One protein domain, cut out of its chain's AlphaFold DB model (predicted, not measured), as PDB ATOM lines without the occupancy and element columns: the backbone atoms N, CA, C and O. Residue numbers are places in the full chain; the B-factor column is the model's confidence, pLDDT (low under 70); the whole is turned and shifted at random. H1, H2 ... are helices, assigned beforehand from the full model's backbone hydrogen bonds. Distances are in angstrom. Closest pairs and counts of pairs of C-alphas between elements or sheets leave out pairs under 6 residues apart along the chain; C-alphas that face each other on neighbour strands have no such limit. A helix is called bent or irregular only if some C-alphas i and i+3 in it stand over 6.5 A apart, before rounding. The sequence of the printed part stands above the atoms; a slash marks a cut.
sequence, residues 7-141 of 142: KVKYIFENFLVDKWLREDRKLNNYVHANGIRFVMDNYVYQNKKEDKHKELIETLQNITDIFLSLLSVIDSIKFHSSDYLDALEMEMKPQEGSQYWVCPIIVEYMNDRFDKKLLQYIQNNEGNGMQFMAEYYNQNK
ATOM      1  N   LYS A   7     106.782  59.790  95.989       91.81
ATOM      2  CA  LYS A   7     107.637  58.905  96.797       91.81
ATOM      3  C   LYS A   7     108.829  59.662  97.365       91.81
ATOM      4  O   LYS A   7     109.139  59.568  98.549       91.81
ATOM      5  N   VAL A   8     109.475  60.459  96.516       90.31
ATOM      6  CA  VAL A   8     110.599  61.313  96.913       90.31
ATOM      7  C   VAL A   8     110.146  62.358  97.927       90.31
ATOM      8  O   VAL A   8     110.801  62.538  98.952       90.31
ATOM      9  N   LYS A   9     109.006  63.008  97.673       91.69
ATOM     10  CA  LYS A   9     108.416  63.974  98.602       91.69
ATOM     11  C   LYS A   9     108.148  63.333  99.966       91.69
ATOM     12  O   LYS A   9     108.573  63.879 100.979       91.69
ATOM     13  N   TYR A  10     107.531  62.152  99.984       93.94
ATOM     14  CA  TYR A  10     107.254  61.416 101.214       93.94
ATOM     15  C   TYR A  10     108.534  61.092 101.986       93.94
ATOM     16  O   TYR A  10     108.596  61.352 103.188       93.94
ATOM     17  N   ILE A  11     109.568  60.576 101.310       93.31
ATOM     18  CA  ILE A  11     110.847  60.272 101.960       93.31
ATOM     19  C   ILE A  11     111.443  61.525 102.598       93.31
ATOM     20  O   ILE A  11     111.903  61.501 103.741       93.31
ATOM     21  N   PHE A  12     111.415  62.631 101.859       90.44
ATOM     22  CA  PHE A  12     111.997  63.877 102.315       90.44
ATOM     23  C   PHE A  12     111.277  64.423 103.550       90.44
ATOM     24  O   PHE A  12     111.922  64.724 104.551       90.44
ATOM     25  N   GLU A  13     109.948  64.482 103.503       91.62
ATOM     26  CA  GLU A  13     109.112  65.030 104.575       91.62
ATOM     27  C   GLU A  13     109.107  64.160 105.839       91.62
ATOM     28  O   GLU A  13     109.029  64.702 106.938       91.62
ATOM     29  N   ASN A  14     109.212  62.832 105.705       94.00
ATOM     30  CA  ASN A  14     109.054  61.910 106.837       94.00
ATOM     31  C   ASN A  14     110.376  61.392 107.417       94.00
ATOM     32  O   ASN A  14     110.389  60.963 108.569       94.00
ATOM     33  N   PHE A  15     111.475  61.407 106.653       94.50
ATOM     34  CA  PHE A  15     112.744  60.818 107.099       94.50
ATOM     35  C   PHE A  15     113.956  61.738 106.961       94.50
ATOM     36  O   PHE A  15     114.881  61.636 107.766       94.50
ATOM     37  N   LEU A  16     114.000  62.611 105.948       93.31
ATOM     38  CA  LEU A  16     115.230  63.345 105.619       93.31
ATOM     39  C   LEU A  16     115.217  64.822 106.015       93.31
ATOM     40  O   LEU A  16     116.288  65.420 106.034       93.31
ATOM     41  N   VAL A  17     114.066  65.416 106.348       91.75
ATOM     42  CA  VAL A  17     113.935  66.868 106.577       91.75
ATOM     43  C   VAL A  17     114.902  67.399 107.639       91.75
ATOM     44  O   VAL A  17     115.610  68.373 107.390       91.75
ATOM     45  N   ASP A  18     115.011  66.727 108.783       90.88
ATOM     46  CA  ASP A  18     115.881  67.170 109.878       90.88
ATOM     47  C   ASP A  18     117.361  67.067 109.501       90.88
ATOM     48  O   ASP A  18     118.160  67.967 109.788       90.88
ATOM     49  N   LYS A  19     117.722  65.976 108.815       91.19
ATOM     50  CA  LYS A  19     119.073  65.740 108.300       91.19
ATOM     51  C   LYS A  19     119.427  66.795 107.249       91.19
ATOM     52  O   LYS A  19     120.475  67.423 107.346       91.19
ATOM     53  N   TRP A  20     118.519  67.062 106.314       91.88
ATOM     54  CA  TRP A  20     118.674  68.083 105.284       91.88
ATOM     55  C   TRP A  20     118.868  69.480 105.877       91.88
ATOM     56  O   TRP A  20     119.838  70.145 105.535       91.88
ATOM     57  N   LEU A  21     118.005  69.918 106.799       91.00
ATOM     58  CA  LEU A  21     118.096  71.256 107.398       91.00
ATOM     59  C   LEU A  21     119.409  71.475 108.163       91.00
ATOM     60  O   LEU A  21     119.942  72.589 108.188       91.00
ATOM     61  N   ARG A  22     119.934  70.421 108.801       89.88
ATOM     62  CA  ARG A  22     121.233  70.462 109.478       89.88
ATOM     63  C   ARG A  22     122.370  70.647 108.479       89.88
ATOM     64  O   ARG A  22     123.203  71.532 108.679       89.88
ATOM     65  N   GLU A  23     122.403  69.826 107.434       90.00
ATOM     66  CA  GLU A  23     123.484  69.861 106.449       90.00
ATOM     67  C   GLU A  23     123.422  71.107 105.562       90.00
ATOM     68  O   GLU A  23     124.452  71.740 105.346       90.00
ATOM     69  N   ASP A  24     122.231  71.547 105.152       88.31
ATOM     70  CA  ASP A  24     122.027  72.801 104.419       88.31
ATOM     71  C   ASP A  24     122.621  73.983 105.191       88.31
ATOM     72  O   ASP A  24     123.458  74.716 104.668       88.31
ATOM     73  N   ARG A  25     122.317  74.106 106.489       87.25
ATOM     74  CA  ARG A  25     122.895  75.165 107.327       87.25
ATOM     75  C   ARG A  25     124.419  75.077 107.408       87.25
ATOM     76  O   ARG A  25     125.083  76.111 107.340       87.25
ATOM     77  N   LYS A  26     124.985  73.879 107.587       83.94
ATOM     78  CA  LYS A  26     126.443  73.682 107.672       83.94
ATOM     79  C   LYS A  26     127.139  74.044 106.362       83.94
ATOM     80  O   LYS A  26     128.109  74.797 106.387       83.94
ATOM     81  N   LEU A  27     126.633  73.552 105.234       83.31
ATOM     82  CA  LEU A  27     127.193  73.810 103.908       83.31
ATOM     83  C   LEU A  27     127.038  75.282 103.521       83.31
ATOM     84  O   LEU A  27     127.987  75.898 103.040       83.31
ATOM     85  N   ASN A  28     125.886  75.881 103.817       82.44
ATOM     86  CA  ASN A  28     125.649  77.301 103.597       82.44
ATOM     87  C   ASN A  28     126.604  78.157 104.446       82.44
ATOM     88  O   ASN A  28     127.218  79.098 103.948       82.44
ATOM     89  N   ASN A  29     126.822  77.785 105.713       78.44
ATOM     90  CA  ASN A  29     127.834  78.421 106.556       78.44
ATOM     91  C   ASN A  29     129.255  78.203 106.026       78.44
ATOM     92  O   ASN A  29     130.057  79.119 106.121       78.44
ATOM     93  N   TYR A  30     129.589  77.040 105.464       71.81
ATOM     94  CA  TYR A  30     130.898  76.809 104.847       71.81
ATOM     95  C   TYR A  30     131.139  77.752 103.659       71.81
ATOM     96  O   TYR A  30     132.211  78.343 103.549       71.81
ATOM     97  N   VAL A  31     130.126  77.949 102.809       70.06
ATOM     98  CA  VAL A  31     130.190  78.854 101.650       70.06
ATOM     99  C   VAL A  31     130.227  80.327 102.074       70.06
ATOM    100  O   VAL A  31     130.967  81.117 101.487       70.06
ATOM    101  N   HIS A  32     129.455  80.713 103.096       71.94
ATOM    102  CA  HIS A  32     129.309  82.114 103.512       71.94
ATOM    103  C   HIS A  32     130.263  82.563 104.631       71.94
ATOM    104  O   HIS A  32     130.485  83.764 104.794       71.94
ATOM    105  N   ALA A  33     130.862  81.654 105.403       56.94
ATOM    106  CA  ALA A  33     131.842  82.000 106.427       56.94
ATOM    107  C   ALA A  33     133.233  82.183 105.802       56.94
ATOM    108  O   ALA A  33     134.002  81.238 105.675       56.94
ATOM    109  N   ASN A  34     133.549  83.438 105.461       58.91
ATOM    110  CA  ASN A  34     134.884  84.044 105.369       58.91
ATOM    111  C   ASN A  34     136.050  83.039 105.327       58.91
ATOM    112  O   ASN A  34     136.552  82.661 106.387       58.91
ATOM    113  N   GLY A  35     136.534  82.662 104.136       54.00
ATOM    114  CA  GLY A  35     137.593  81.651 103.939       54.00
ATOM    115  C   GLY A  35     138.845  81.801 104.824       54.00
ATOM    116  O   GLY A  35     139.526  80.821 105.107       54.00
ATOM    117  N   ILE A  36     139.095  82.996 105.367       58.59
ATOM    118  CA  ILE A  36     140.100  83.279 106.405       58.59
ATOM    119  C   ILE A  36     139.922  82.420 107.672       58.59
ATOM    120  O   ILE A  36     140.914  81.954 108.229       58.59
ATOM    121  N   ARG A  37     138.690  82.173 108.138       62.34
ATOM    122  CA  ARG A  37     138.428  81.396 109.363       62.34
ATOM    123  C   ARG A  37     138.747  79.911 109.181       62.34
ATOM    124  O   ARG A  37     139.346  79.328 110.075       62.34
ATOM    125  N   PHE A  38     138.433  79.330 108.022       60.03
ATOM    126  CA  PHE A  38     138.794  77.942 107.697       60.03
ATOM    127  C   PHE A  38     140.306  77.758 107.505       60.03
ATOM    128  O   PHE A  38     140.863  76.757 107.951       60.03
ATOM    129  N   VAL A  39     140.992  78.741 106.910       59.69
ATOM    130  CA  VAL A  39     142.461  78.738 106.812       59.69
ATOM    131  C   VAL A  39     143.100  78.828 108.205       59.69
ATOM    132  O   VAL A  39     143.949  78.006 108.533       59.69
ATOM    133  N   MET A  40     142.650  79.750 109.063       60.88
ATOM    134  CA  MET A  40     143.123  79.879 110.454       60.88
ATOM    135  C   MET A  40     142.896  78.600 111.272       60.88
ATOM    136  O   MET A  40     143.767  78.162 112.023       60.88
ATOM    137  N   ASP A  41     141.746  77.963 111.080       62.00
ATOM    138  CA  ASP A  41     141.369  76.724 111.747       62.00
ATOM    139  C   ASP A  41     142.253  75.522 111.376       62.00
ATOM    140  O   ASP A  41     142.457  74.647 112.220       62.00
ATOM    141  N   ASN A  42     142.802  75.494 110.157       59.06
ATOM    142  CA  ASN A  42     143.752  74.470 109.707       59.06
ATOM    143  C   ASN A  42     145.179  74.695 110.237       59.06
ATOM    144  O   ASN A  42     145.929  73.732 110.387       59.06
ATOM    145  N   TYR A  43     145.554  75.944 110.541       55.84
ATOM    146  CA  TYR A  43     146.903  76.294 111.000       55.84
ATOM    147  C   TYR A  43     147.051  76.349 112.530       55.84
ATOM    148  O   TYR A  43     148.126  76.039 113.036       55.84
ATOM    149  N   VAL A  44     146.006  76.729 113.279       58.56
ATOM    150  CA  VAL A  44     146.139  77.117 114.703       58.56
ATOM    151  C   VAL A  44     145.523  76.108 115.688       58.56
ATOM    152  O   VAL A  44     145.984  76.008 116.823       58.56
ATOM    153  N   TYR A  45     144.526  75.308 115.288       59.16
ATOM    154  CA  TYR A  45     143.722  74.498 116.224       59.16
ATOM    155  C   TYR A  45     143.798  72.982 115.982       59.16
ATOM    156  O   TYR A  45     142.770  72.310 115.868       59.16
ATOM    157  N   GLN A  46     145.009  72.406 115.978       60.06
ATOM    158  CA  GLN A  46     145.185  70.946 115.864       60.06
ATOM    159  C   GLN A  46     144.483  70.149 116.979       60.06
ATOM    160  O   GLN A  46     144.020  69.039 116.734       60.06
ATOM    161  N   ASN A  47     144.288  70.745 118.161       63.84
ATOM    162  CA  ASN A  47     143.609  70.105 119.295       63.84
ATOM    163  C   ASN A  47     142.114  69.817 119.052       63.84
ATOM    164  O   ASN A  47     141.505  69.110 119.843       63.84
ATOM    165  N   LYS A  48     141.512  70.358 117.979       72.12
ATOM    166  CA  LYS A  48     140.118  70.083 117.569       72.12
ATOM    167  C   LYS A  48     140.024  69.305 116.252       72.12
ATOM    168  O   LYS A  48     138.948  69.211 115.663       72.12
ATOM    169  N   LYS A  49     141.149  68.788 115.748       75.62
ATOM    170  CA  LYS A  49     141.214  68.099 114.454       75.62
ATOM    171  C   LYS A  49     140.319  66.861 114.422       75.62
ATOM    172  O   LYS A  49     139.632  66.652 113.430       75.62
ATOM    173  N   GLU A  50     140.306  66.072 115.495       80.75
ATOM    174  CA  GLU A  50     139.479  64.862 115.581       80.75
ATOM    175  C   GLU A  50     137.983  65.176 115.538       80.75
ATOM    176  O   GLU A  50     137.257  64.554 114.766       80.75
ATOM    177  N   ASP A  51     137.529  66.176 116.295       82.31
ATOM    178  CA  ASP A  51     136.121  66.586 116.311       82.31
ATOM    179  C   ASP A  51     135.670  67.091 114.938       82.31
ATOM    180  O   ASP A  51     134.620  66.695 114.440       82.31
ATOM    181  N   LYS A  52     136.506  67.898 114.274       79.38
ATOM    182  CA  LYS A  52     136.235  68.368 112.908       79.38
ATOM    183  C   LYS A  52     136.234  67.240 111.887       79.38
ATOM    184  O   LYS A  52     135.461  67.277 110.936       79.38
ATOM    185  N   HIS A  53     137.095  66.241 112.066       81.44
ATOM    186  CA  HIS A  53     137.122  65.075 111.192       81.44
ATOM    187  C   HIS A  53     135.849  64.236 111.351       81.44
ATOM    188  O   HIS A  53     135.251  63.852 110.351       81.44
ATOM    189  N   LYS A  54     135.391  64.025 112.592       87.69
ATOM    190  CA  LYS A  54     134.105  63.375 112.878       87.69
ATOM    191  C   LYS A  54     132.939  64.155 112.278       87.69
ATOM    192  O   LYS A  54     132.099  63.552 111.622       87.69
ATOM    193  N   GLU A  55     132.919  65.479 112.435       86.81
ATOM    194  CA  GLU A  55     131.876  66.334 111.857       86.81
ATOM    195  C   GLU A  55     131.854  66.249 110.322       86.81
ATOM    196  O   GLU A  55     130.782  66.136 109.725       86.81
ATOM    197  N   LEU A  56     133.025  66.255 109.675       85.38
ATOM    198  CA  LEU A  56     133.142  66.095 108.224       85.38
ATOM    199  C   LEU A  56     132.626  64.727 107.765       85.38
ATOM    200  O   LEU A  56     131.855  64.662 106.810       85.38
ATOM    201  N   ILE A  57     133.028  63.649 108.442       89.56
ATOM    202  CA  ILE A  57     132.556  62.295 108.135       89.56
ATOM    203  C   ILE A  57     131.037  62.212 108.303       89.56
ATOM    204  O   ILE A  57     130.366  61.733 107.395       89.56
ATOM    205  N   GLU A  58     130.481  62.717 109.407       92.06
ATOM    206  CA  GLU A  58     129.031  62.714 109.645       92.06
ATOM    207  C   GLU A  58     128.288  63.481 108.543       92.06
ATOM    208  O   GLU A  58     127.275  63.009 108.032       92.06
ATOM    209  N   THR A  59     128.829  64.628 108.126       91.06
ATOM    210  CA  THR A  59     128.265  65.463 107.054       91.06
ATOM    211  C   THR A  59     128.265  64.720 105.719       91.06
ATOM    212  O   THR A  59     127.238  64.651 105.045       91.06
ATOM    213  N   LEU A  60     129.390  64.094 105.351       92.00
ATOM    214  CA  LEU A  60     129.498  63.285 104.135       92.00
ATOM    215  C   LEU A  60     128.524  62.110 104.157       92.00
ATOM    216  O   LEU A  60     127.799  61.906 103.191       92.00
ATOM    217  N   GLN A  61     128.457  61.382 105.271       94.94
ATOM    218  CA  GLN A  61     127.531  60.265 105.406       94.94
ATOM    219  C   GLN A  61     126.073  60.731 105.340       94.94
ATOM    220  O   GLN A  61     125.265  60.078 104.697       94.94
ATOM    221  N   ASN A  62     125.721  61.877 105.928       94.56
ATOM    222  CA  ASN A  62     124.363  62.414 105.843       94.56
ATOM    223  C   ASN A  62     123.975  62.781 104.404       94.56
ATOM    224  O   ASN A  62     122.852  62.502 103.980       94.56
ATOM    225  N   ILE A  63     124.903  63.364 103.640       93.62
ATOM    226  CA  ILE A  63     124.712  63.637 102.209       93.62
ATOM    227  C   ILE A  63     124.547  62.322 101.435       93.62
ATOM    228  O   ILE A  63     123.635  62.209 100.616       93.62
ATOM    229  N   THR A  64     125.382  61.318 101.717       96.00
ATOM    230  CA  THR A  64     125.281  59.981 101.118       96.00
ATOM    231  C   THR A  64     123.940  59.321 101.438       96.00
ATOM    232  O   THR A  64     123.285  58.837 100.521       96.00
ATOM    233  N   ASP A  65     123.478  59.366 102.689       96.12
ATOM    234  CA  ASP A  65     122.187  58.809 103.100       96.12
ATOM    235  C   ASP A  65     121.034  59.431 102.300       96.12
ATOM    236  O   ASP A  65     120.162  58.719 101.799       96.12
ATOM    237  N   ILE A  66     121.040  60.762 102.148       94.88
ATOM    238  CA  ILE A  66     120.033  61.488 101.366       94.88
ATOM    239  C   ILE A  66     120.096  61.049  99.901       94.88
ATOM    240  O   ILE A  66     119.072  60.687  99.324       94.88
ATOM    241  N   PHE A  67     121.288  61.046  99.304       95.62
ATOM    242  CA  PHE A  67     121.468  60.682  97.901       95.62
ATOM    243  C   PHE A  67     121.006  59.250  97.608       95.62
ATOM    244  O   PHE A  67     120.221  59.039  96.684       95.62
ATOM    245  N   LEU A  68     121.437  58.280  98.418       97.00
ATOM    246  CA  LEU A  68     121.065  56.874  98.268       97.00
ATOM    247  C   LEU A  68     119.558  56.667  98.452       97.00
ATOM    248  O   LEU A  68     118.936  55.984  97.641       97.00
ATOM    249  N   SER A  69     118.952  57.315  99.454       95.94
ATOM    250  CA  SER A  69     117.501  57.252  99.676       95.94
ATOM    251  C   SER A  69     116.724  57.733  98.452       95.94
ATOM    252  O   SER A  69     115.790  57.073  98.007       95.94
ATOM    253  N   LEU A  70     117.125  58.864  97.871       94.44
ATOM    254  CA  LEU A  70     116.454  59.427  96.703       94.44
ATOM    255  C   LEU A  70     116.673  58.579  95.451       94.44
ATOM    256  O   LEU A  70     115.713  58.269  94.747       94.44
ATOM    257  N   LEU A  71     117.916  58.174  95.182       95.50
ATOM    258  CA  LEU A  71     118.238  57.365  94.011       95.50
ATOM    259  C   LEU A  71     117.512  56.014  94.059       95.50
ATOM    260  O   LEU A  71     117.007  55.572  93.033       95.50
ATOM    261  N   SER A  72     117.372  55.414  95.247       95.81
ATOM    262  CA  SER A  72     116.716  54.109  95.418       95.81
ATOM    263  C   SER A  72     115.245  54.088  94.999       95.81
ATOM    264  O   SER A  72     114.754  53.048  94.588       95.81
ATOM    265  N   VAL A  73     114.543  55.226  95.042       94.06
ATOM    266  CA  VAL A  73     113.138  55.326  94.600       94.06
ATOM    267  C   VAL A  73     112.962  55.976  93.229       94.06
ATOM    268  O   VAL A  73     111.859  55.959  92.681       94.06
ATOM    269  N   ILE A  74     114.017  56.593  92.692       92.69
ATOM    270  CA  ILE A  74     114.018  57.199  91.355       92.69
ATOM    271  C   ILE A  74     114.444  56.170  90.308       92.69
ATOM    272  O   ILE A  74     113.785  56.052  89.279       92.69
ATOM    273  N   ASP A  75     115.546  55.465  90.557       93.62
ATOM    274  CA  ASP A  75     116.146  54.515  89.623       93.62
ATOM    275  C   ASP A  75     116.973  53.472  90.388       93.62
ATOM    276  O   ASP A  75     118.198  53.563  90.515       93.62
ATOM    277  N   SER A  76     116.282  52.474  90.937       95.19
ATOM    278  CA  SER A  76     116.915  51.431  91.743       95.19
ATOM    279  C   SER A  76     117.827  50.496  90.953       95.19
ATOM    280  O   SER A  76     118.707  49.872  91.543       95.19
ATOM    281  N   ILE A  77     117.701  50.447  89.621       94.25
ATOM    282  CA  ILE A  77     118.560  49.631  88.747       94.25
ATOM    283  C   ILE A  77     120.026  50.053  88.891       94.25
ATOM    284  O   ILE A  77     120.930  49.233  88.747       94.25
ATOM    285  N   LYS A  78     120.296  51.316  89.253       95.00
ATOM    286  CA  LYS A  78     121.660  51.809  89.508       95.00
ATOM    287  C   LYS A  78     122.368  51.121  90.674       95.00
ATOM    288  O   LYS A  78     123.577  51.284  90.808       95.00
ATOM    289  N   PHE A  79     121.643  50.362  91.488       96.12
ATOM    290  CA  PHE A  79     122.189  49.601  92.606       96.12
ATOM    291  C   PHE A  79     122.434  48.128  92.291       96.12
ATOM    292  O   PHE A  79     122.919  47.408  93.160       96.12
ATOM    293  N   HIS A  80     122.105  47.682  91.080       94.44
ATOM    294  CA  HIS A  80     122.218  46.290  90.666       94.44
ATOM    295  C   HIS A  80     123.645  45.742  90.819       94.44
ATOM    296  O   HIS A  80     124.624  46.412  90.480       94.44
ATOM    297  N   SER A  81     123.753  44.523  91.346       95.50
ATOM    298  CA  SER A  81     125.016  43.793  91.446       95.50
ATOM    299  C   SER A  81     125.478  43.303  90.074       95.50
ATOM    300  O   SER A  81     124.665  43.067  89.185       95.50
ATOM    301  N   SER A  82     126.781  43.122  89.871       94.44
ATOM    302  CA  SER A  82     127.283  42.638  88.581       94.44
ATOM    303  C   SER A  82     127.004  41.151  88.354       94.44
ATOM    304  O   SER A  82     126.936  40.746  87.202       94.44
ATOM    305  N   ASP A  83     126.732  40.363  89.405       94.38
ATOM    306  CA  ASP A  83     126.636  38.892  89.359       94.38
ATOM    307  C   ASP A  83     125.781  38.348  88.205       94.38
ATOM    308  O   ASP A  83     126.148  37.379  87.541       94.38
ATOM    309  N   TYR A  84     124.618  38.960  87.960       93.56
ATOM    310  CA  TYR A  84     123.733  38.540  86.875       93.56
ATOM    311  C   TYR A  84     124.342  38.811  85.494       93.56
ATOM    312  O   TYR A  84     124.279  37.952  84.616       93.56
ATOM    313  N   LEU A  85     124.931  39.995  85.300       93.62
ATOM    314  CA  LEU A  85     125.564  40.376  84.036       93.62
ATOM    315  C   LEU A  85     126.846  39.574  83.809       93.62
ATOM    316  O   LEU A  85     127.019  39.029  82.726       93.62
ATOM    317  N   ASP A  86     127.664  39.405  84.846       96.12
ATOM    318  CA  ASP A  86     128.897  38.619  84.809       96.12
ATOM    319  C   ASP A  86     128.606  37.163  84.409       96.12
ATOM    320  O   ASP A  86     129.301  36.590  83.572       96.12
ATOM    321  N   ALA A  87     127.537  36.562  84.949       95.44
ATOM    322  CA  ALA A  87     127.124  35.216  84.562       95.44
ATOM    323  C   ALA A  87     126.753  35.134  83.072       95.44
ATOM    324  O   ALA A  87     127.172  34.199  82.393       95.44
ATOM    325  N   LEU A  88     126.008  36.117  82.552       95.12
ATOM    326  CA  LEU A  88     125.649  36.168  81.133       95.12
ATOM    327  C   LEU A  88     126.870  36.367  80.228       95.12
ATOM    328  O   LEU A  88     126.973  35.701  79.199       95.12
ATOM    329  N   GLU A  89     127.791  37.252  80.609       96.56
ATOM    330  CA  GLU A  89     129.032  37.517  79.872       96.56
ATOM    331  C   GLU A  89     129.942  36.285  79.809       96.56
ATOM    332  O   GLU A  89     130.640  36.078  78.818       96.56
ATOM    333  N   MET A  90     129.891  35.437  80.837       96.62
ATOM    334  CA  MET A  90     130.635  34.179  80.919       96.62
ATOM    335  C   MET A  90     129.882  32.975  80.326       96.62
ATOM    336  O   MET A  90     130.310  31.838  80.518       96.62
ATOM    337  N   GLU A  91     128.751  33.192  79.641       95.94
ATOM    338  CA  GLU A  91     127.867  32.136  79.110       95.94
ATOM    339  C   GLU A  91     127.397  31.125  80.183       95.94
ATOM    340  O   GLU A  91     127.035  29.979  79.896       95.94
ATOM    341  N   MET A  92     127.374  31.551  81.447       96.19
ATOM    342  CA  MET A  92     126.876  30.780  82.581       96.19
ATOM    343  C   MET A  92     125.387  31.055  82.799       96.19
ATOM    344  O   MET A  92     124.875  32.138  82.523       96.19
ATOM    345  N   LYS A  93     124.661  30.075  83.350       95.31
ATOM    346  CA  LYS A  93     123.275  30.294  83.780       95.31
ATOM    347  C   LYS A  93     123.280  31.198  85.027       95.31
ATOM    348  O   LYS A  93     123.826  30.761  86.041       95.31
ATOM    349  N   PRO A  94     122.658  32.394  84.997       94.81
ATOM    350  CA  PRO A  94     122.586  33.252  86.174       94.81
ATOM    351  C   PRO A  94     121.830  32.572  87.312       94.81
ATOM    352  O   PRO A  94     120.900  31.789  87.082       94.81
ATOM    353  N   GLN A  95     122.225  32.883  88.545       93.12
ATOM    354  CA  GLN A  95     121.505  32.415  89.720       93.12
ATOM    355  C   GLN A  95     120.082  32.984  89.729       93.12
ATOM    356  O   GLN A  95     119.844  34.140  89.386       93.12
ATOM    357  N   GLU A  96     119.116  32.157  90.118       92.50
ATOM    358  CA  GLU A  96     117.724  32.586  90.185       92.50
ATOM    359  C   GLU A  96     117.564  33.768  91.152       92.50
ATOM    360  O   GLU A  96     118.022  33.725  92.294       92.50
ATOM    361  N   GLY A  97     116.940  34.844  90.667       92.38
ATOM    362  CA  GLY A  97     116.722  36.072  91.429       92.38
ATOM    363  C   GLY A  97     117.924  37.018  91.488       92.38
ATOM    364  O   GLY A  97     117.777  38.101  92.061       92.38
ATOM    365  N   SER A  98     119.078  36.673  90.897       94.12
ATOM    366  CA  SER A  98     120.264  37.541  90.940       94.12
ATOM    367  C   SER A  98     120.108  38.846  90.163       94.12
ATOM    368  O   SER A  98     120.764  39.826  90.499       94.12
ATOM    369  N   GLN A  99     119.160  38.917  89.222       94.38
ATOM    370  CA  GLN A  99     118.795  40.147  88.507       94.38
ATOM    371  C   GLN A  99     118.205  41.248  89.408       94.38
ATOM    372  O   GLN A  99     118.022  42.380  88.970       94.38
ATOM    373  N   TYR A 100     117.845  40.908  90.648       96.19
ATOM    374  CA  TYR A 100     117.290  41.839  91.634       96.19
ATOM    375  C   TYR A 100     118.263  42.141  92.772       96.19
ATOM    376  O   TYR A 100     117.916  42.854  93.720       96.19
ATOM    377  N   TRP A 101     119.467  41.574  92.723       97.00
ATOM    378  CA  TRP A 101     120.444  41.764  93.777       97.00
ATOM    379  C   TRP A 101     121.027  43.162  93.715       97.00
ATOM    380  O   TRP A 101     121.397  43.667  92.658       97.00
ATOM    381  N   VAL A 102     121.120  43.775  94.883       97.38
ATOM    382  CA  VAL A 102     121.797  45.043  95.098       97.38
ATOM    383  C   VAL A 102     123.246  44.759  95.475       97.38
ATOM    384  O   VAL A 102     123.530  43.804  96.196       97.38
ATOM    385  N   CYS A 103     124.162  45.604  95.002       95.81
ATOM    386  CA  CYS A 103     125.578  45.526  95.336       95.81
ATOM    387  C   CYS A 103     125.777  45.393  96.866       95.81
ATOM    388  O   CYS A 103     125.251  46.232  97.610       95.81
ATOM    389  N   PRO A 104     126.550  44.401  97.358       94.94
ATOM    390  CA  PRO A 104     126.640  44.094  98.788       94.94
ATOM    391  C   PRO A 104     127.008  45.288  99.672       94.94
ATOM    392  O   PRO A 104     126.384  45.495 100.708       94.94
ATOM    393  N   ILE A 105     127.942  46.139  99.230       95.62
ATOM    394  CA  ILE A 105     128.356  47.334  99.984       95.62
ATOM    395  C   ILE A 105     127.202  48.322 100.206       95.62
ATOM    396  O   ILE A 105     127.136  48.979 101.242       95.62
ATOM    397  N   ILE A 106     126.277  48.425  99.249       97.00
ATOM    398  CA  ILE A 106     125.105  49.295  99.362       97.00
ATOM    399  C   ILE A 106     124.102  48.687 100.337       97.00
ATOM    400  O   ILE A 106     123.591  49.411 101.190       97.00
ATOM    401  N   VAL A 107     123.856  47.374 100.249       97.00
ATOM    402  CA  VAL A 107     122.996  46.662 101.206       97.00
ATOM    403  C   VAL A 107     123.537  46.849 102.620       97.00
ATOM    404  O   VAL A 107     122.806  47.311 103.491       97.00
ATOM    405  N   GLU A 108     124.817  46.564 102.847       97.06
ATOM    406  CA  GLU A 108     125.461  46.709 104.156       97.06
ATOM    407  C   GLU A 108     125.358  48.143 104.681       97.06
ATOM    408  O   GLU A 108     124.869  48.357 105.790       97.06
ATOM    409  N   TYR A 109     125.737  49.132 103.866       97.75
ATOM    410  CA  TYR A 109     125.693  50.538 104.259       97.75
ATOM    411  C   TYR A 109     124.280  50.990 104.631       97.75
ATOM    412  O   TYR A 109     124.069  51.592 105.682       97.75
ATOM    413  N   MET A 110     123.299  50.701 103.774       97.56
ATOM    414  CA  MET A 110     121.921  51.125 103.988       97.56
ATOM    415  C   MET A 110     121.310  50.435 105.213       97.56
ATOM    416  O   MET A 110     120.646  51.103 105.999       97.56
ATOM    417  N   ASN A 111     121.568  49.141 105.429       97.50
ATOM    418  CA  ASN A 111     121.031  48.408 106.583       97.50
ATOM    419  C   ASN A 111     121.678  48.811 107.918       97.50
ATOM    420  O   ASN A 111     121.021  48.703 108.952       97.50
ATOM    421  N   ASP A 112     122.923  49.293 107.909       96.94
ATOM    422  CA  ASP A 112     123.586  49.842 109.100       96.94
ATOM    423  C   ASP A 112     123.100  51.265 109.432       96.94
ATOM    424  O   ASP A 112     122.854  51.610 110.588       96.94
ATOM    425  N   ARG A 113     122.936  52.108 108.405       95.62
ATOM    426  CA  ARG A 113     122.721  53.553 108.572       95.62
ATOM    427  C   ARG A 113     121.260  53.980 108.615       95.62
ATOM    428  O   ARG A 113     120.955  55.024 109.199       95.62
ATOM    429  N   PHE A 114     120.371  53.277 107.918       96.12
ATOM    430  CA  PHE A 114     119.011  53.764 107.697       96.12
ATOM    431  C   PHE A 114     118.062  53.216 108.756       96.12
ATOM    432  O   PHE A 114     118.157  52.072 109.195       96.12
ATOM    433  N   ASP A 115     117.078  54.035 109.123       93.31
ATOM    434  CA  ASP A 115     115.955  53.555 109.919       93.31
ATOM    435  C   ASP A 115     115.217  52.433 109.168       93.31
ATOM    436  O   ASP A 115     114.983  52.515 107.957       93.31
ATOM    437  N   LYS A 116     114.794  51.393 109.895       95.00
ATOM    438  CA  LYS A 116     114.108  50.241 109.294       95.00
ATOM    439  C   LYS A 116     112.835  50.631 108.545       95.00
ATOM    440  O   LYS A 116     112.506  49.993 107.550       95.00
ATOM    441  N   LYS A 117     112.110  51.668 108.981       96.88
ATOM    442  CA  LYS A 117     110.905  52.136 108.280       96.88
ATOM    443  C   LYS A 117     111.260  52.824 106.968       96.88
ATOM    444  O   LYS A 117     110.526  52.648 106.000       96.88
ATOM    445  N   LEU A 118     112.372  53.564 106.919       96.44
ATOM    446  CA  LEU A 118     112.876  54.142 105.674       96.44
ATOM    447  C   LEU A 118     113.271  53.034 104.689       96.44
ATOM    448  O   LEU A 118     112.820  53.060 103.548       96.44
ATOM    449  N   LEU A 119     114.037  52.031 105.132       97.06
ATOM    450  CA  LEU A 119     114.411  50.888 104.287       97.06
ATOM    451  C   LEU A 119     113.193  50.127 103.775       97.06
ATOM    452  O   LEU A 119     113.094  49.858 102.582       97.06
ATOM    453  N   GLN A 120     112.231  49.841 104.653       97.06
ATOM    454  CA  GLN A 120     111.002  49.167 104.256       97.06
ATOM    455  C   GLN A 120     110.197  50.004 103.259       97.06
ATOM    456  O   GLN A 120     109.631  49.464 102.308       97.06
ATOM    457  N   TYR A 121     110.144  51.325 103.451       97.25
ATOM    458  CA  TYR A 121     109.494  52.216 102.502       97.25
ATOM    459  C   TYR A 121     110.183  52.169 101.136       97.25
ATOM    460  O   TYR A 121     109.492  52.025 100.128       97.25
ATOM    461  N   ILE A 122     111.518  52.241 101.097       96.75
ATOM    462  CA  ILE A 122     112.312  52.114  99.867       96.75
ATOM    463  C   ILE A 122     112.014  50.778  99.181       96.75
ATOM    464  O   ILE A 122     111.616  50.773  98.019       96.75
ATOM    465  N   GLN A 123     112.098  49.665  99.913       96.69
ATOM    466  CA  GLN A 123     111.840  48.321  99.392       96.69
ATOM    467  C   GLN A 123     110.449  48.190  98.753       96.69
ATOM    468  O   GLN A 123     110.289  47.510  97.743       96.69
ATOM    469  N   ASN A 124     109.444  48.859  99.320       96.19
ATOM    470  CA  ASN A 124     108.072  48.824  98.816       96.19
ATOM    471  C   ASN A 124     107.839  49.765  97.617       96.19
ATOM    472  O   ASN A 124     106.791  49.683  96.979       96.19
ATOM    473  N   ASN A 125     108.763  50.692  97.334       95.06
ATOM    474  CA  ASN A 125     108.550  51.793  96.389       95.06
ATOM    475  C   ASN A 125     109.637  51.944  95.308       95.06
ATOM    476  O   ASN A 125     109.460  52.794  94.431       95.06
ATOM    477  N   GLU A 126     110.705  51.144  95.327       91.88
ATOM    478  CA  GLU A 126     111.846  51.222  94.395       91.88
ATOM    479  C   GLU A 126     111.488  50.893  92.929       91.88
ATOM    480  O   GLU A 126     112.048  51.478  92.007       91.88
ATOM    481  N   GLY A 127     110.462  50.063  92.708       90.94
ATOM    482  CA  GLY A 127     109.774  49.908  91.422       90.94
ATOM    483  C   GLY A 127     110.373  48.908  90.426       90.94
ATOM    484  O   GLY A 127     109.693  48.615  89.445       90.94
ATOM    485  N   ASN A 128     111.569  48.360  90.660       94.38
ATOM    486  CA  ASN A 128     112.239  47.415  89.750       94.38
ATOM    487  C   ASN A 128     112.453  46.010  90.350       94.38
ATOM    488  O   ASN A 128     113.033  45.143  89.700       94.38
ATOM    489  N   GLY A 129     111.967  45.759  91.564       94.50
ATOM    490  CA  GLY A 129     112.107  44.499  92.292       94.50
ATOM    491  C   GLY A 129     113.411  44.367  93.082       94.50
ATOM    492  O   GLY A 129     113.656  43.300  93.644       94.50
ATOM    493  N   MET A 130     114.241  45.415  93.139       96.69
ATOM    494  CA  MET A 130     115.561  45.381  93.777       96.69
ATOM    495  C   MET A 130     115.470  45.101  95.280       96.69
ATOM    496  O   MET A 130     114.594  45.623  95.968       96.69
ATOM    497  N   GLN A 131     116.396  44.293  95.801       96.62
ATOM    498  CA  GLN A 131     116.367  43.807  97.184       96.62
ATOM    499  C   GLN A 131     117.358  44.570  98.069       96.62
ATOM    500  O   GLN A 131     118.551  44.273  98.094       96.62
ATOM    501  N   PHE A 132     116.861  45.559  98.811       96.75
ATOM    502  CA  PHE A 132     117.668  46.409  99.693       96.75
ATOM    503  C   PHE A 132     117.754  45.889 101.132       96.75
ATOM    504  O   PHE A 132     118.639  46.308 101.871       96.75
ATOM    505  N   MET A 133     116.857  44.995 101.550       95.81
ATOM    506  CA  MET A 133     116.823  44.446 102.912       95.81
ATOM    507  C   MET A 133     117.849  43.317 103.073       95.81
ATOM    508  O   MET A 133     117.823  42.343 102.317       95.81
ATOM    509  N   ALA A 134     118.731  43.399 104.073       94.19
ATOM    510  CA  ALA A 134     119.753  42.373 104.308       94.19
ATOM    511  C   ALA A 134     119.145  40.986 104.611       94.19
ATOM    512  O   ALA A 134     119.734  39.952 104.288       94.19
ATOM    513  N   GLU A 135     117.943  40.949 105.191       92.31
ATOM    514  CA  GLU A 135     117.204  39.723 105.495       92.31
ATOM    515  C   GLU A 135     116.937  38.863 104.251       92.31
ATOM    516  O   GLU A 135     116.943  37.636 104.363       92.31
ATOM    517  N   TYR A 136     116.777  39.476 103.072       90.75
ATOM    518  CA  TYR A 136     116.603  38.759 101.806       90.75
ATOM    519  C   TYR A 136     117.802  37.853 101.489       90.75
ATOM    520  O   TYR A 136     117.645  36.710 101.062       90.75
ATOM    521  N   TYR A 137     119.020  38.327 101.748       88.56
ATOM    522  CA  TYR A 137     120.246  37.589 101.436       88.56
ATOM    523  C   TYR A 137     120.572  36.529 102.488       88.56
ATOM    524  O   TYR A 137     121.189  35.517 102.174       88.56
ATOM    525  N   ASN A 138     120.128  36.724 103.731       81.75
ATOM    526  CA  ASN A 138     120.343  35.754 104.806       81.75
ATOM    527  C   ASN A 138     119.459  34.508 104.666       81.75
ATOM    528  O   ASN A 138     119.872  33.431 105.081       81.75
ATOM    529  N   GLN A 139     118.277  34.628 104.056       64.31
ATOM    530  CA  GLN A 139     117.388  33.490 103.777       64.31
ATOM    531  C   GLN A 139     117.888  32.613 102.618       64.31
ATOM    532  O   GLN A 139     117.538  31.440 102.541       64.31
ATOM    533  N   ASN A 140     118.731  33.176 101.749       56.66
ATOM    534  CA  ASN A 140     119.304  32.505 100.583       56.66
ATOM    535  C   ASN A 140     120.722  31.952 100.832       56.66
ATOM    536  O   ASN A 140     121.319  31.363  99.932       56.66
ATOM    537  N   LYS A 141     121.260  32.114 102.049       54.78
ATOM    538  CA  LYS A 141     122.462  31.404 102.511       54.78
ATOM    539  C   LYS A 141     122.045  30.024 103.023       54.78
ATOM    540  O   LYS A 141     121.853  29.841 104.224       54.78
TER     541      LYS A 141
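This is residues 7 to 141 of the 142 residues of an uncharacterized protein of Eubacterium rectale CAG:36 (UniProt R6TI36). A long helix, H3, makes most of the length of this elongated model; the bent helix H1 crosses it and splays away with its arm H1b, and H2 joins the two at that far end. Around the other end of H3 the short helices H4, H6 and H7 gather, with H8 on H6, and H5 with the long loop of residues 90 to 103 extends beyond them. The printed part has 135 residues with eight named helices, H1 to H8 in chain order, and no named strand: the class is all helix. The whole is loose, with a radius of gyration of the C-alphas of 19.4 A and spans of 60 by 34 by 23 A.

H1, residues 7 to 32, was assigned as one helix by its hydrogen bonds but is bent: C-alphas 15 and 18 are 7.6 A apart, and its arms H1a, residues 7 to 15, and H1b, residues 18 to 32, are about perpendicular at 90 degrees. H2, residues 35 to 44, is only just apart from H1b, at 8.5 A. H3, residues 46 to 74, is irregular, with C-alphas 47 and 50 7.6 A apart, and meets H2 only through their link. H1b with residues 19 to 23 touches residues 59 to 66 of H3, opposite ways at a steep tilt of 56 degrees; the closest C-alphas, of Glu 23 and Thr 59, are 6.5 A apart. H1a touches residues 69 to 74 of H3, closest at the C-alphas of Val 8 and Leu 70, 6.2 A. H4, residues 76 to 79, is close to H3 but not clearly touching, with the C-alphas of Ser 72 and Phe 79 closest at 7.6 A. H5, residues 83 to 89, touches no helix. H6, residues 104 to 113, is close to H3 but not clearly touching, with the C-alphas of Asp 65 and Arg 113 closest at 7.6 A. H7, residues 116 to 125, touches residues 69 to 73 of H3, the same way at a shallow tilt of 31 degrees; the C-alphas of Val 73 and Asn 125 are closest, 6.1 A. H8, residues 134 to 139, only just touches H6, with 3 pairs of C-alphas within 8 A, closest at Val 107 and Ala 134, 6.2 A. Each O i to N i+4 pair is within hydrogen-bond range in H1a, H1b, H2, H5, H6, H7 and H8, against 22 of 25 in H3; H4 is too short for such a pair.

H1a begins at C-alpha 7, (107.637, 58.905, 96.797). H1b is 21.1 A long and H3 42.0 A, from C-alpha 46 at (145.185, 70.946, 115.864). H8 ends at C-alpha 139, (117.388, 33.490, 103.777).

The C-alphas of Val 44 and Lys 93 are the farthest apart, 60.6 A. The printed part has no cut, and the link from H5 to H6, 14 residues, is long. Confidence is under 70 at residues 33 to 47 and 139 to 141.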